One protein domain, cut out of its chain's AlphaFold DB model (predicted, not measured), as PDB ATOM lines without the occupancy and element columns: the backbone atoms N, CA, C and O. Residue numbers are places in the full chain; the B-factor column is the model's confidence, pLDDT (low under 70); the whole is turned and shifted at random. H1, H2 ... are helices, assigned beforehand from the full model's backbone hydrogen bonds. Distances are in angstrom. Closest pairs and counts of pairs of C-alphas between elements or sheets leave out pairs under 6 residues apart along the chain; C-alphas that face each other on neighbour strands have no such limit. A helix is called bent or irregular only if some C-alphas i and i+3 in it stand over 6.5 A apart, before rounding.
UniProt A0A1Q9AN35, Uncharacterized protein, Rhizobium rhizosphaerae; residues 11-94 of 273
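This is residues 11 to 94 of the 273 residues of an uncharacterized protein of Rhizobium rhizosphaerae (UniProt A0A1Q9AN35). A long, kinked helix, H3, runs through the middle, with H1, H2 and H4 gathered beside its first half, where H2 and H4 pack side by side. The short H5 packs on H3 near the kink, and H6 crosses the far end of H3. The 84 printed residues hold six named helices, H1 to H6 in chain order, and no named strand: all helix. The whole is compact, with a radius of gyration of the C-alphas of 12.8 A and spans of 39 by 27 by 20 A.

Find C-alpha 11 at (-8.513, -34.079, -16.068); from there H1 runs to residue 21, 15.1 A. H2 covers residues 32 to 40, 12.1 A. At C-alpha 44, (2.867, -39.050, -10.007), H3 begins and runs to 60, 24.1 A; it is irregular, with C-alphas 52 and 55 7.4 A apart, and has a kink of 45 degrees near residue 53. Next come H4, residues 68 to 73, H5, 76 to 79, and H6, 82 to 93, 16.1 A, ending at (-4.388, -39.766, 20.499).

H1 and H2 only just touch, with 3 pairs of C-alphas within 8 A, closest at Leu 14 and Glu 36, 7.1 A. H2 touches H4, closest C-alphas Val 35 and Asn 69, 4.2 A, at a shallow tilt of 34 degrees, only just short of steep. H3 touches H5 with residues 50 to 57 alone, closest C-alphas Ala 50 and Trp 77, 6.3 A. Residues 56 to 60 of H3 touch 84 to 88 of H6, closest C-alphas Ile 60 and Leu 88, 6.4 A, at a steep tilt of 56 degrees. Every O i to N i+4 pair is within hydrogen-bond range in H1, H2, H4 and H6, and 11 of 13 in H3; H5 is too short for one.

The farthest C-alphas, Asp 11 and Ala 94, are 39.9 A apart. The printed part has no cut, no link is long, and no printed residue is under 70 in pLDDT.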
ATOM      1  N   ASP A  11      -7.208 -34.483 -16.601       93.25
ATOM      2  CA  ASP A  11      -8.513 -34.079 -16.068       93.25
ATOM      3  C   ASP A  11      -8.827 -34.744 -14.714       93.25
ATOM      4  O   ASP A  11      -9.290 -34.097 -13.776       93.25
ATOM      5  N   THR A  12      -8.487 -36.027 -14.566       93.31
ATOM      6  CA  THR A  12      -8.668 -36.758 -13.303       93.31
ATOM      7  C   THR A  12      -7.782 -36.184 -12.195       93.31
ATOM      8  O   THR A  12      -8.224 -36.060 -11.053       93.31
ATOM      9  N   LEU A  13      -6.539 -35.821 -12.523       93.06
ATOM     10  CA  LEU A  13      -5.603 -35.197 -11.586       93.06
ATOM     11  C   LEU A  13      -6.084 -33.812 -11.139       93.06
ATOM     12  O   LEU A  13      -6.085 -33.529  -9.943       93.06
ATOM     13  N   LEU A  14      -6.555 -32.984 -12.073       95.00
ATOM     14  CA  LEU A  14      -7.085 -31.654 -11.763       95.00
ATOM     15  C   LEU A  14      -8.351 -31.723 -10.906       95.00
ATOM     16  O   LEU A  14      -8.448 -30.993  -9.926       95.00
ATOM     17  N   ARG A  15      -9.262 -32.668 -11.170       95.88
ATOM     18  CA  ARG A  15     -10.432 -32.889 -10.303       95.88
ATOM     19  C   ARG A  15     -10.045 -33.230  -8.863       95.88
ATOM     20  O   ARG A  15     -10.653 -32.718  -7.925       95.88
ATOM     21  N   ARG A  16      -9.024 -34.076  -8.667       94.69
ATOM     22  CA  ARG A  16      -8.504 -34.401  -7.324       94.69
ATOM     23  C   ARG A  16      -7.894 -33.174  -6.649       94.69
ATOM     24  O   ARG A  16      -8.187 -32.930  -5.482       94.69
ATOM     25  N   LEU A  17      -7.096 -32.404  -7.388       96.56
ATOM     26  CA  LEU A  17      -6.494 -31.163  -6.906       96.56
ATOM     27  C   LEU A  17      -7.554 -30.136  -6.495       96.56
ATOM     28  O   LEU A  17      -7.457 -29.571  -5.414       96.56
ATOM     29  N   HIS A  18      -8.569 -29.893  -7.325       95.69
ATOM     30  CA  HIS A  18      -9.609 -28.901  -7.033       95.69
ATOM     31  C   HIS A  18     -10.393 -29.265  -5.776       95.69
ATOM     32  O   HIS A  18     -10.594 -28.403  -4.923       95.69
ATOM     33  N   LYS A  19     -10.744 -30.548  -5.618       95.44
ATOM     34  CA  LYS A  19     -11.374 -31.058  -4.394       95.44
ATOM     35  C   LYS A  19     -10.477 -30.865  -3.168       95.44
ATOM     36  O   LYS A  19     -10.951 -30.477  -2.110       95.44
ATOM     37  N   ALA A  20      -9.180 -31.123  -3.293       94.25
ATOM     38  CA  ALA A  20      -8.224 -30.899  -2.212       94.25
ATOM     39  C   ALA A  20      -8.090 -29.404  -1.851       94.25
ATOM     40  O   ALA A  20      -8.123 -29.046  -0.672       94.25
ATOM     41  N   HIS A  21      -8.038 -28.530  -2.861       95.31
ATOM     42  CA  HIS A  21      -7.930 -27.076  -2.706       95.31
ATOM     43  C   HIS A  21      -9.127 -26.454  -1.983       95.31
ATOM     44  O   HIS A  21      -8.981 -25.398  -1.380       95.31
ATOM     45  N   GLU A  22     -10.311 -27.080  -2.011       93.94
ATOM     46  CA  GLU A  22     -11.500 -26.629  -1.254       93.94
ATOM     47  C   GLU A  22     -11.244 -26.506   0.242       93.94
ATOM     48  O   GLU A  22     -11.776 -25.604   0.881       93.94
ATOM     49  N   THR A  23     -10.383 -27.369   0.773       91.44
ATOM     50  CA  THR A  23     -10.056 -27.419   2.202       91.44
ATOM     51  C   THR A  23      -8.770 -26.671   2.560       91.44
ATOM     52  O   THR A  23      -8.385 -26.640   3.727       91.44
ATOM     53  N   TRP A  24      -8.088 -26.071   1.581       94.25
ATOM     54  CA  TRP A  24      -6.820 -25.388   1.824       94.25
ATOM     55  C   TRP A  24      -7.038 -23.973   2.398       94.25
ATOM     56  O   TRP A  24      -7.799 -23.199   1.810       94.25
ATOM     57  N   PRO A  25      -6.342 -23.573   3.483       93.50
ATOM     58  CA  PRO A  25      -6.623 -22.308   4.176       93.50
ATOM     59  C   PRO A  25      -6.506 -21.036   3.320       93.50
ATOM     60  O   PRO A  25      -7.282 -20.104   3.506       93.50
ATOM     61  N   THR A  26      -5.580 -20.986   2.358       94.25
ATOM     62  CA  THR A  26      -5.347 -19.790   1.518       94.25
ATOM     63  C   THR A  26      -6.156 -19.770   0.219       94.25
ATOM     64  O   THR A  26      -5.877 -18.950  -0.656       94.25
ATOM     65  N   ARG A  27      -7.154 -20.654   0.057       92.88
ATOM     66  CA  ARG A  27      -7.869 -20.870  -1.215       92.88
ATOM     67  C   ARG A  27      -8.358 -19.589  -1.889       92.88
ATOM     68  O   ARG A  27      -8.230 -19.468  -3.104       92.88
ATOM     69  N   LEU A  28      -8.924 -18.657  -1.120       91.94
ATOM     70  CA  LEU A  28      -9.495 -17.410  -1.648       91.94
ATOM     71  C   LEU A  28      -8.437 -16.468  -2.243       91.94
ATOM     72  O   LEU A  28      -8.752 -15.657  -3.109       91.94
ATOM     73  N   GLU A  29      -7.187 -16.584  -1.796       91.00
ATOM     74  CA  GLU A  29      -6.067 -15.759  -2.254       91.00
ATOM     75  C   GLU A  29      -5.216 -16.445  -3.332       91.00
ATOM     76  O   GLU A  29      -4.389 -15.807  -3.996       91.00
ATOM     77  N   ASP A  30      -5.381 -17.757  -3.494       93.00
ATOM     78  CA  ASP A  30      -4.600 -18.549  -4.429       93.00
ATOM     79  C   ASP A  30      -5.009 -18.268  -5.880       93.00
ATOM     80  O   ASP A  30      -6.181 -18.200  -6.249       93.00
ATOM     81  N   ARG A  31      -4.014 -18.192  -6.766       93.81
ATOM     82  CA  ARG A  31      -4.253 -18.143  -8.212       93.81
ATOM     83  C   ARG A  31      -4.342 -19.568  -8.750       93.81
ATOM     84  O   ARG A  31      -3.305 -20.211  -8.908       93.81
ATOM     85  N   ALA A  32      -5.548 -20.033  -9.086       90.88
ATOM     86  CA  ALA A  32      -5.810 -21.409  -9.535       90.88
ATOM     87  C   ALA A  32      -4.830 -21.900 -10.622       90.88
ATOM     88  O   ALA A  32      -4.210 -22.947 -10.466       90.88
ATOM     89  N   ALA A  33      -4.577 -21.094 -11.660       94.31
ATOM     90  CA  ALA A  33      -3.640 -21.451 -12.729       94.31
ATOM     91  C   ALA A  33      -2.192 -21.695 -12.240       94.31
ATOM     92  O   ALA A  33      -1.485 -22.531 -12.801       94.31
ATOM     93  N   LEU A  34      -1.738 -20.989 -11.193       96.56
ATOM     94  CA  LEU A  34      -0.412 -21.213 -10.600       96.56
ATOM     95  C   LEU A  34      -0.378 -22.489  -9.757       96.56
ATOM     96  O   LEU A  34       0.629 -23.194  -9.784       96.56
ATOM     97  N   VAL A  35      -1.462 -22.789  -9.039       97.06
ATOM     98  CA  VAL A  35      -1.605 -24.030  -8.265       97.06
ATOM     99  C   VAL A  35      -1.593 -25.237  -9.202       97.06
ATOM    100  O   VAL A  35      -0.791 -26.146  -9.009       97.06
ATOM    101  N   GLU A  36      -2.408 -25.219 -10.260       97.50
ATOM    102  CA  GLU A  36      -2.464 -26.299 -11.252       97.50
ATOM    103  C   GLU A  36      -1.118 -26.516 -11.938       97.50
ATOM    104  O   GLU A  36      -0.664 -27.653 -12.066       97.50
ATOM    105  N   LYS A  37      -0.454 -25.429 -12.351       97.50
ATOM    106  CA  LYS A  37       0.875 -25.501 -12.964       97.50
ATOM    107  C   LYS A  37       1.897 -26.126 -12.011       97.50
ATOM    108  O   LYS A  37       2.670 -26.972 -12.446       97.50
ATOM    109  N   ALA A  38       1.909 -25.713 -10.742       97.69
ATOM    110  CA  ALA A  38       2.839 -26.241  -9.746       97.69
ATOM    111  C   ALA A  38       2.568 -27.722  -9.435       97.69
ATOM    112  O   ALA A  38       3.509 -28.503  -9.346       97.69
ATOM    113  N   PHE A  39       1.299 -28.126  -9.333       97.81
ATOM    114  CA  PHE A  39       0.911 -29.514  -9.083       97.81
ATOM    115  C   PHE A  39       1.238 -30.441 -10.263       97.81
ATOM    116  O   PHE A  39       1.836 -31.496 -10.076       97.81
ATOM    117  N   LEU A  40       0.901 -30.038 -11.494       96.44
ATOM    118  CA  LEU A  40       1.167 -30.838 -12.696       96.44
ATOM    119  C   LEU A  40       2.662 -30.944 -13.040       96.44
ATOM    120  O   LEU A  40       3.032 -31.810 -13.829       96.44
ATOM    121  N   ALA A  41       3.511 -30.081 -12.472       97.06
ATOM    122  CA  ALA A  41       4.965 -30.168 -12.609       97.06
ATOM    123  C   ALA A  41       5.594 -31.273 -11.738       97.06
ATOM    124  O   ALA A  41       6.741 -31.648 -11.972       97.06
ATOM    125  N   LEU A  42       4.867 -31.786 -10.740       96.44
ATOM    126  CA  LEU A  42       5.301 -32.906  -9.908       96.44
ATOM    127  C   LEU A  42       5.125 -34.238 -10.647       96.44
ATOM    128  O   LEU A  42       4.203 -34.394 -11.451       96.44
ATOM    129  N   ASP A  43       5.972 -35.218 -10.332       95.12
ATOM    130  CA  ASP A  43       5.754 -36.607 -10.739       95.12
ATOM    131  C   ASP A  43       4.544 -37.236 -10.016       95.12
ATOM    132  O   ASP A  43       4.012 -36.688  -9.050       95.12
ATOM    133  N   GLU A  44       4.084 -38.391 -10.502       92.94
ATOM    134  CA  GLU A  44       2.867 -39.050 -10.007       92.94
ATOM    135  C   GLU A  44       2.936 -39.417  -8.515       92.94
ATOM    136  O   GLU A  44       1.936 -39.307  -7.801       92.94
ATOM    137  N   GLU A  45       4.112 -39.808  -8.025       93.25
ATOM    138  CA  GLU A  45       4.293 -40.191  -6.626       93.25
ATOM    139  C   GLU A  45       4.300 -38.959  -5.719       93.25
ATOM    140  O   GLU A  45       3.604 -38.926  -4.702       93.25
ATOM    141  N   ALA A  46       4.997 -37.899  -6.126       95.69
ATOM    142  CA  ALA A  46       4.988 -36.615  -5.443       95.69
ATOM    143  C   ALA A  46       3.582 -35.994  -5.416       95.69
ATOM    144  O   ALA A  46       3.167 -35.486  -4.379       95.69
ATOM    145  N   GLN A  47       2.810 -36.085  -6.505       96.06
ATOM    146  CA  GLN A  47       1.405 -35.658  -6.528       96.06
ATOM    147  C   GLN A  47       0.564 -36.429  -5.502       96.06
ATOM    148  O   GLN A  47      -0.216 -35.830  -4.758       96.06
ATOM    149  N   ARG A  48       0.725 -37.757  -5.448       95.25
ATOM    150  CA  ARG A  48       0.005 -38.627  -4.511       95.25
ATOM    151  C   ARG A  48       0.347 -38.291  -3.059       95.25
ATOM    152  O   ARG A  48      -0.569 -38.121  -2.256       95.25
ATOM    153  N   LEU A  49       1.635 -38.179  -2.734       96.31
ATOM    154  CA  LEU A  49       2.113 -37.856  -1.388       96.31
ATOM    155  C   LEU A  49       1.690 -36.447  -0.960       96.31
ATOM    156  O   LEU A  49       1.163 -36.282   0.137       96.31
ATOM    157  N   ALA A  50       1.830 -35.453  -1.840       97.06
ATOM    158  CA  ALA A  50       1.446 -34.076  -1.548       97.06
ATOM    159  C   ALA A  50      -0.044 -33.951  -1.202       97.06
ATOM    160  O   ALA A  50      -0.394 -33.253  -0.252       97.06
ATOM    161  N   LEU A  51      -0.926 -34.637  -1.938       96.81
ATOM    162  CA  LEU A  51      -2.360 -34.638  -1.638       96.81
ATOM    163  C   LEU A  51      -2.701 -35.446  -0.380       96.81
ATOM    164  O   LEU A  51      -3.619 -35.068   0.340       96.81
ATOM    165  N   ALA A  52      -1.981 -36.537  -0.106       95.69
ATOM    166  CA  ALA A  52      -2.198 -37.345   1.093       95.69
ATOM    167  C   ALA A  52      -1.797 -36.603   2.380       95.69
ATOM    168  O   ALA A  52      -2.507 -36.689   3.376       95.69
ATOM    169  N   LEU A  53      -0.698 -35.846   2.344       96.44
ATOM    170  CA  LEU A  53      -0.120 -35.184   3.519       96.44
ATOM    171  C   LEU A  53      -0.636 -33.762   3.765       96.44
ATOM    172  O   LEU A  53      -0.304 -33.164   4.783       96.44
ATOM    173  N   GLN A  54      -1.450 -33.197   2.870       95.31
ATOM    174  CA  GLN A  54      -1.856 -31.793   2.981       95.31
ATOM    175  C   GLN A  54      -2.602 -31.474   4.287       95.31
ATOM    176  O   GLN A  54      -2.405 -30.406   4.859       95.31
ATOM    177  N   ALA A  55      -3.457 -32.389   4.759       94.12
ATOM    178  CA  ALA A  55      -4.268 -32.166   5.952       94.12
ATOM    179  C   ALA A  55      -3.383 -32.200   7.201       94.12
ATOM    180  O   ALA A  55      -3.465 -31.307   8.043       94.12
ATOM    181  N   ASP A  56      -2.471 -33.172   7.260       95.31
ATOM    182  CA  ASP A  56      -1.471 -33.278   8.318       95.31
ATOM    183  C   ASP A  56      -0.538 -32.059   8.317       95.31
ATOM    184  O   ASP A  56      -0.286 -31.494   9.374       95.31
ATOM    185  N   TYR A  57      -0.102 -31.579   7.147       95.81
ATOM    186  CA  TYR A  57       0.705 -30.360   7.024       95.81
ATOM    187  C   TYR A  57      -0.009 -29.127   7.598       95.81
ATOM    188  O   TYR A  57       0.585 -28.356   8.355       95.81
ATOM    189  N   VAL A  58      -1.292 -28.941   7.264       94.75
ATOM    190  CA  VAL A  58      -2.103 -27.829   7.785       94.75
ATOM    191  C   VAL A  58      -2.250 -27.917   9.307       94.75
ATOM    192  O   VAL A  58      -2.116 -26.898   9.990       94.75
ATOM    193  N   GLU A  59      -2.484 -29.115   9.846       94.12
ATOM    194  CA  GLU A  59      -2.645 -29.346  11.287       94.12
ATOM    195  C   GLU A  59      -1.322 -29.203  12.055       94.12
ATOM    196  O   GLU A  59      -1.283 -28.616  13.139       94.12
ATOM    197  N   ILE A  60      -0.207 -29.678  11.495       95.31
ATOM    198  CA  ILE A  60       1.135 -29.507  12.067       95.31
ATOM    199  C   ILE A  60       1.467 -28.019  12.194       95.31
ATOM    200  O   ILE A  60       1.852 -27.572  13.273       95.31
ATOM    201  N   LEU A  61       1.229 -27.227  11.144       93.62
ATOM    202  CA  LEU A  61       1.514 -25.788  11.161       93.62
ATOM    203  C   LEU A  61       0.430 -24.932  11.829       93.62
ATOM    204  O   LEU A  61       0.592 -23.712  11.914       93.62
ATOM    205  N   SER A  62      -0.659 -25.543  12.310       85.62
ATOM    206  CA  SER A  62      -1.739 -24.857  13.035       85.62
ATOM    207  C   SER A  62      -2.243 -23.603  12.300       85.62
ATOM    208  O   SER A  62      -2.362 -22.525  12.878       85.62
ATOM    209  N   GLY A  63      -2.463 -23.721  10.986       76.12
ATOM    210  CA  GLY A  63      -2.978 -22.631  10.146       76.12
ATOM    211  C   GLY A  63      -1.943 -21.610   9.650       76.12
ATOM    212  O   GLY A  63      -2.275 -20.805   8.784       76.12
ATOM    213  N   LYS A  64      -0.676 -21.667  10.089       86.38
ATOM    214  CA  LYS A  64       0.423 -20.831   9.553       86.38
ATOM    215  C   LYS A  64       0.964 -21.384   8.226       86.38
ATOM    216  O   LYS A  64       2.160 -21.627   8.072       86.38
ATOM    217  N   VAL A  65       0.065 -21.644   7.281       92.81
ATOM    218  CA  VAL A  65       0.384 -22.301   6.009       92.81
ATOM    219  C   VAL A  65       0.677 -21.295   4.900       92.81
ATOM    220  O   VAL A  65       0.197 -20.165   4.903       92.81
ATOM    221  N   CYS A  66       1.486 -21.711   3.927       93.50
ATOM    222  CA  CYS A  66       1.778 -20.918   2.740       93.50
ATOM    223  C   CYS A  66       0.658 -21.029   1.690       93.50
ATOM    224  O   CYS A  66      -0.220 -21.889   1.776       93.50
ATOM    225  N   ARG A  67       0.759 -20.211   0.636       96.19
ATOM    226  CA  ARG A  67      -0.062 -20.365  -0.574       96.19
ATOM    227  C   ARG A  67       0.073 -21.758  -1.170       96.19
ATOM    228  O   ARG A  67       1.152 -22.361  -1.120       96.19
ATOM    229  N   TYR A  68      -0.995 -22.260  -1.779       97.06
ATOM    230  CA  TYR A  68      -1.039 -23.665  -2.185       97.06
ATOM    231  C   TYR A  68      -0.092 -23.980  -3.351       97.06
ATOM    232  O   TYR A  68       0.472 -25.068  -3.438       97.06
ATOM    233  N   ASN A  69       0.198 -22.999  -4.212       97.38
ATOM    234  CA  ASN A  69       1.216 -23.167  -5.251       97.38
ATOM    235  C   ASN A  69       2.630 -23.335  -4.659       97.38
ATOM    236  O   ASN A  69       3.413 -24.096  -5.217       97.38
ATOM    237  N   LEU A  70       2.942 -22.662  -3.539       97.44
ATOM    238  CA  LEU A  70       4.230 -22.788  -2.843       97.44
ATOM    239  C   LEU A  70       4.353 -24.128  -2.122       97.44
ATOM    240  O   LEU A  70       5.442 -24.696  -2.080       97.44
ATOM    241  N   TYR A  71       3.238 -24.658  -1.609       97.38
ATOM    242  CA  TYR A  71       3.188 -26.009  -1.053       97.38
ATOM    243  C   TYR A  71       3.703 -27.040  -2.069       97.38
ATOM    244  O   TYR A  71       4.594 -27.824  -1.738       97.38
ATOM    245  N   PHE A  72       3.232 -26.960  -3.321       98.12
ATOM    246  CA  PHE A  72       3.680 -27.820  -4.420       98.12
ATOM    247  C   PHE A  72       5.077 -27.488  -4.945       98.12
ATOM    248  O   PHE A  72       5.921 -28.380  -5.017       98.12
ATOM    249  N   SER A  73       5.353 -26.227  -5.292       97.12
ATOM    250  CA  SER A  73       6.619 -25.865  -5.945       97.12
ATOM    251  C   SER A  73       7.837 -26.050  -5.046       97.12
ATOM    252  O   SER A  73       8.930 -26.290  -5.544       97.12
ATOM    253  N   GLU A  74       7.662 -25.926  -3.729       97.19
ATOM    254  CA  GLU A  74       8.741 -26.102  -2.756       97.19
ATOM    255  C   GLU A  74       8.715 -27.453  -2.035       97.19
ATOM    256  O   GLU A  74       9.493 -27.645  -1.098       97.19
ATOM    257  N   ARG A  75       7.814 -28.361  -2.435       97.44
ATOM    258  CA  ARG A  75       7.658 -29.695  -1.837       97.44
ATOM    259  C   ARG A  75       7.543 -29.640  -0.311       97.44
ATOM    260  O   ARG A  75       8.240 -30.339   0.418       97.44
ATOM    261  N   ARG A  76       6.682 -28.753   0.199       96.25
ATOM    262  CA  ARG A  76       6.646 -28.397   1.632       96.25
ATOM    263  C   ARG A  76       6.343 -29.580   2.557       96.25
ATOM    264  O   ARG A  76       6.805 -29.558   3.693       96.25
ATOM    265  N   TRP A  77       5.638 -30.607   2.078       95.25
ATOM    266  CA  TRP A  77       5.389 -31.836   2.842       95.25
ATOM    267  C   TRP A  77       6.666 -32.630   3.142       95.25
ATOM    268  O   TRP A  77       6.709 -33.328   4.144       95.25
ATOM    269  N   GLU A  78       7.720 -32.503   2.331       96.31
ATOM    270  CA  GLU A  78       8.999 -33.202   2.551       96.31
ATOM    271  C   GLU A  78       9.851 -32.557   3.642       96.31
ATOM    272  O   GLU A  78      10.850 -33.126   4.069       96.31
ATOM    273  N   ARG A  79       9.477 -31.351   4.088       95.25
ATOM    274  CA  ARG A  79      10.144 -30.667   5.204       95.25
ATOM    275  C   ARG A  79       9.601 -31.102   6.565       95.25
ATOM    276  O   ARG A  79      10.168 -30.698   7.573       95.25
ATOM    277  N   LEU A  80       8.506 -31.864   6.586       94.44
ATOM    278  CA  LEU A  80       7.960 -32.443   7.807       94.44
ATOM    279  C   LEU A  80       8.851 -33.598   8.259       94.44
ATOM    280  O   LEU A  80       9.282 -34.420   7.452       94.44
ATOM    281  N   THR A  81       9.116 -33.648   9.553       96.50
ATOM    282  CA  THR A  81       9.960 -34.662  10.181       96.50
ATOM    283  C   THR A  81       9.115 -35.758  10.821       96.50
ATOM    284  O   THR A  81       7.946 -35.551  11.150       96.50
ATOM    285  N   ASP A  82       9.719 -36.917  11.091       95.62
ATOM    286  CA  ASP A  82       9.065 -37.977  11.873       95.62
ATOM    287  C   ASP A  82       8.623 -37.479  13.257       95.62
ATOM    288  O   ASP A  82       7.603 -37.924  13.781       95.62
ATOM    289  N   ALA A  83       9.350 -36.515  13.834       95.31
ATOM    290  CA  ALA A  83       8.976 -35.877  15.092       95.31
ATOM    291  C   ALA A  83       7.673 -35.066  14.965       95.31
ATOM    292  O   ALA A  83       6.835 -35.134  15.863       95.31
ATOM    293  N   ASP A  84       7.461 -34.363  13.847       95.62
ATOM    294  CA  ASP A  84       6.217 -33.625  13.591       95.62
ATOM    295  C   ASP A  84       5.015 -34.574  13.493       95.62
ATOM    296  O   ASP A  84       3.956 -34.317  14.070       95.62
ATOM    297  N   PHE A  85       5.185 -35.708  12.803       95.31
ATOM    298  CA  PHE A  85       4.143 -36.729  12.694       95.31
ATOM    299  C   PHE A  85       3.896 -37.458  14.016       95.31
ATOM    300  O   PHE A  85       2.742 -37.728  14.352       95.31
ATOM    301  N   ALA A  86       4.946 -37.746  14.787       94.62
ATOM    302  CA  ALA A  86       4.818 -38.337  16.115       94.62
ATOM    303  C   ALA A  86       4.059 -37.404  17.070       94.62
ATOM    304  O   ALA A  86       3.171 -37.858  17.794       94.62
ATOM    305  N   GLU A  87       4.344 -36.101  17.033       92.56
ATOM    306  CA  GLU A  87       3.620 -35.106  17.826       92.56
ATOM    307  C   GLU A  87       2.167 -34.964  17.359       92.56
ATOM    308  O   GLU A  87       1.250 -34.992  18.178       92.56
ATOM    309  N   LEU A  88       1.913 -34.898  16.049       93.62
ATOM    310  CA  LEU A  88       0.554 -34.899  15.504       93.62
ATOM    311  C   LEU A  88      -0.240 -36.135  15.960       93.62
ATOM    312  O   LEU A  88      -1.374 -36.004  16.426       93.62
ATOM    313  N   ALA A  89       0.357 -37.323  15.862       94.06
ATOM    314  CA  ALA A  89      -0.250 -38.570  16.311       94.06
ATOM    315  C   ALA A  89      -0.523 -38.550  17.821       94.06
ATOM    316  O   ALA A  89      -1.619 -38.918  18.244       94.06
ATOM    317  N   ARG A  90       0.420 -38.050  18.627       91.25
ATOM    318  CA  ARG A  90       0.242 -37.861  20.072       91.25
ATOM    319  C   ARG A  90      -0.920 -36.915  20.377       91.25
ATOM    320  O   ARG A  90      -1.744 -37.248  21.223       91.25
ATOM    321  N   ARG A  91      -1.027 -35.771  19.691       88.19
ATOM    322  CA  ARG A  91      -2.139 -34.815  19.866       88.19
ATOM    323  C   ARG A  91      -3.485 -35.434  19.497       88.19
ATOM    324  O   ARG A  91      -4.446 -35.268  20.237       88.19
ATOM    325  N   ARG A  92      -3.554 -36.191  18.396       89.56
ATOM    326  CA  ARG A  92      -4.777 -36.899  17.967       89.56
ATOM    327  C   ARG A  92      -5.165 -38.044  18.907       89.56
ATOM    328  O   ARG A  92      -6.350 -38.327  19.052       89.56
ATOM    329  N   ALA A  93      -4.181 -38.698  19.524       88.56
ATOM    330  CA  ALA A  93      -4.388 -39.766  20.499       88.56
ATOM    331  C   ALA A  93      -4.673 -39.248  21.918       88.56
ATOM    332  O   ALA A  93      -5.134 -40.020  22.761       88.56
ATOM    333  N   ALA A  94      -4.399 -37.969  22.199       86.12
ATOM    334  CA  ALA A  94      -4.678 -37.380  23.495       86.12
ATOM    335  C   ALA A  94      -6.185 -37.473  23.795       86.12
ATOM    336  O   ALA A  94      -7.016 -37.191  22.921       86.12
TER     337      ALA A  94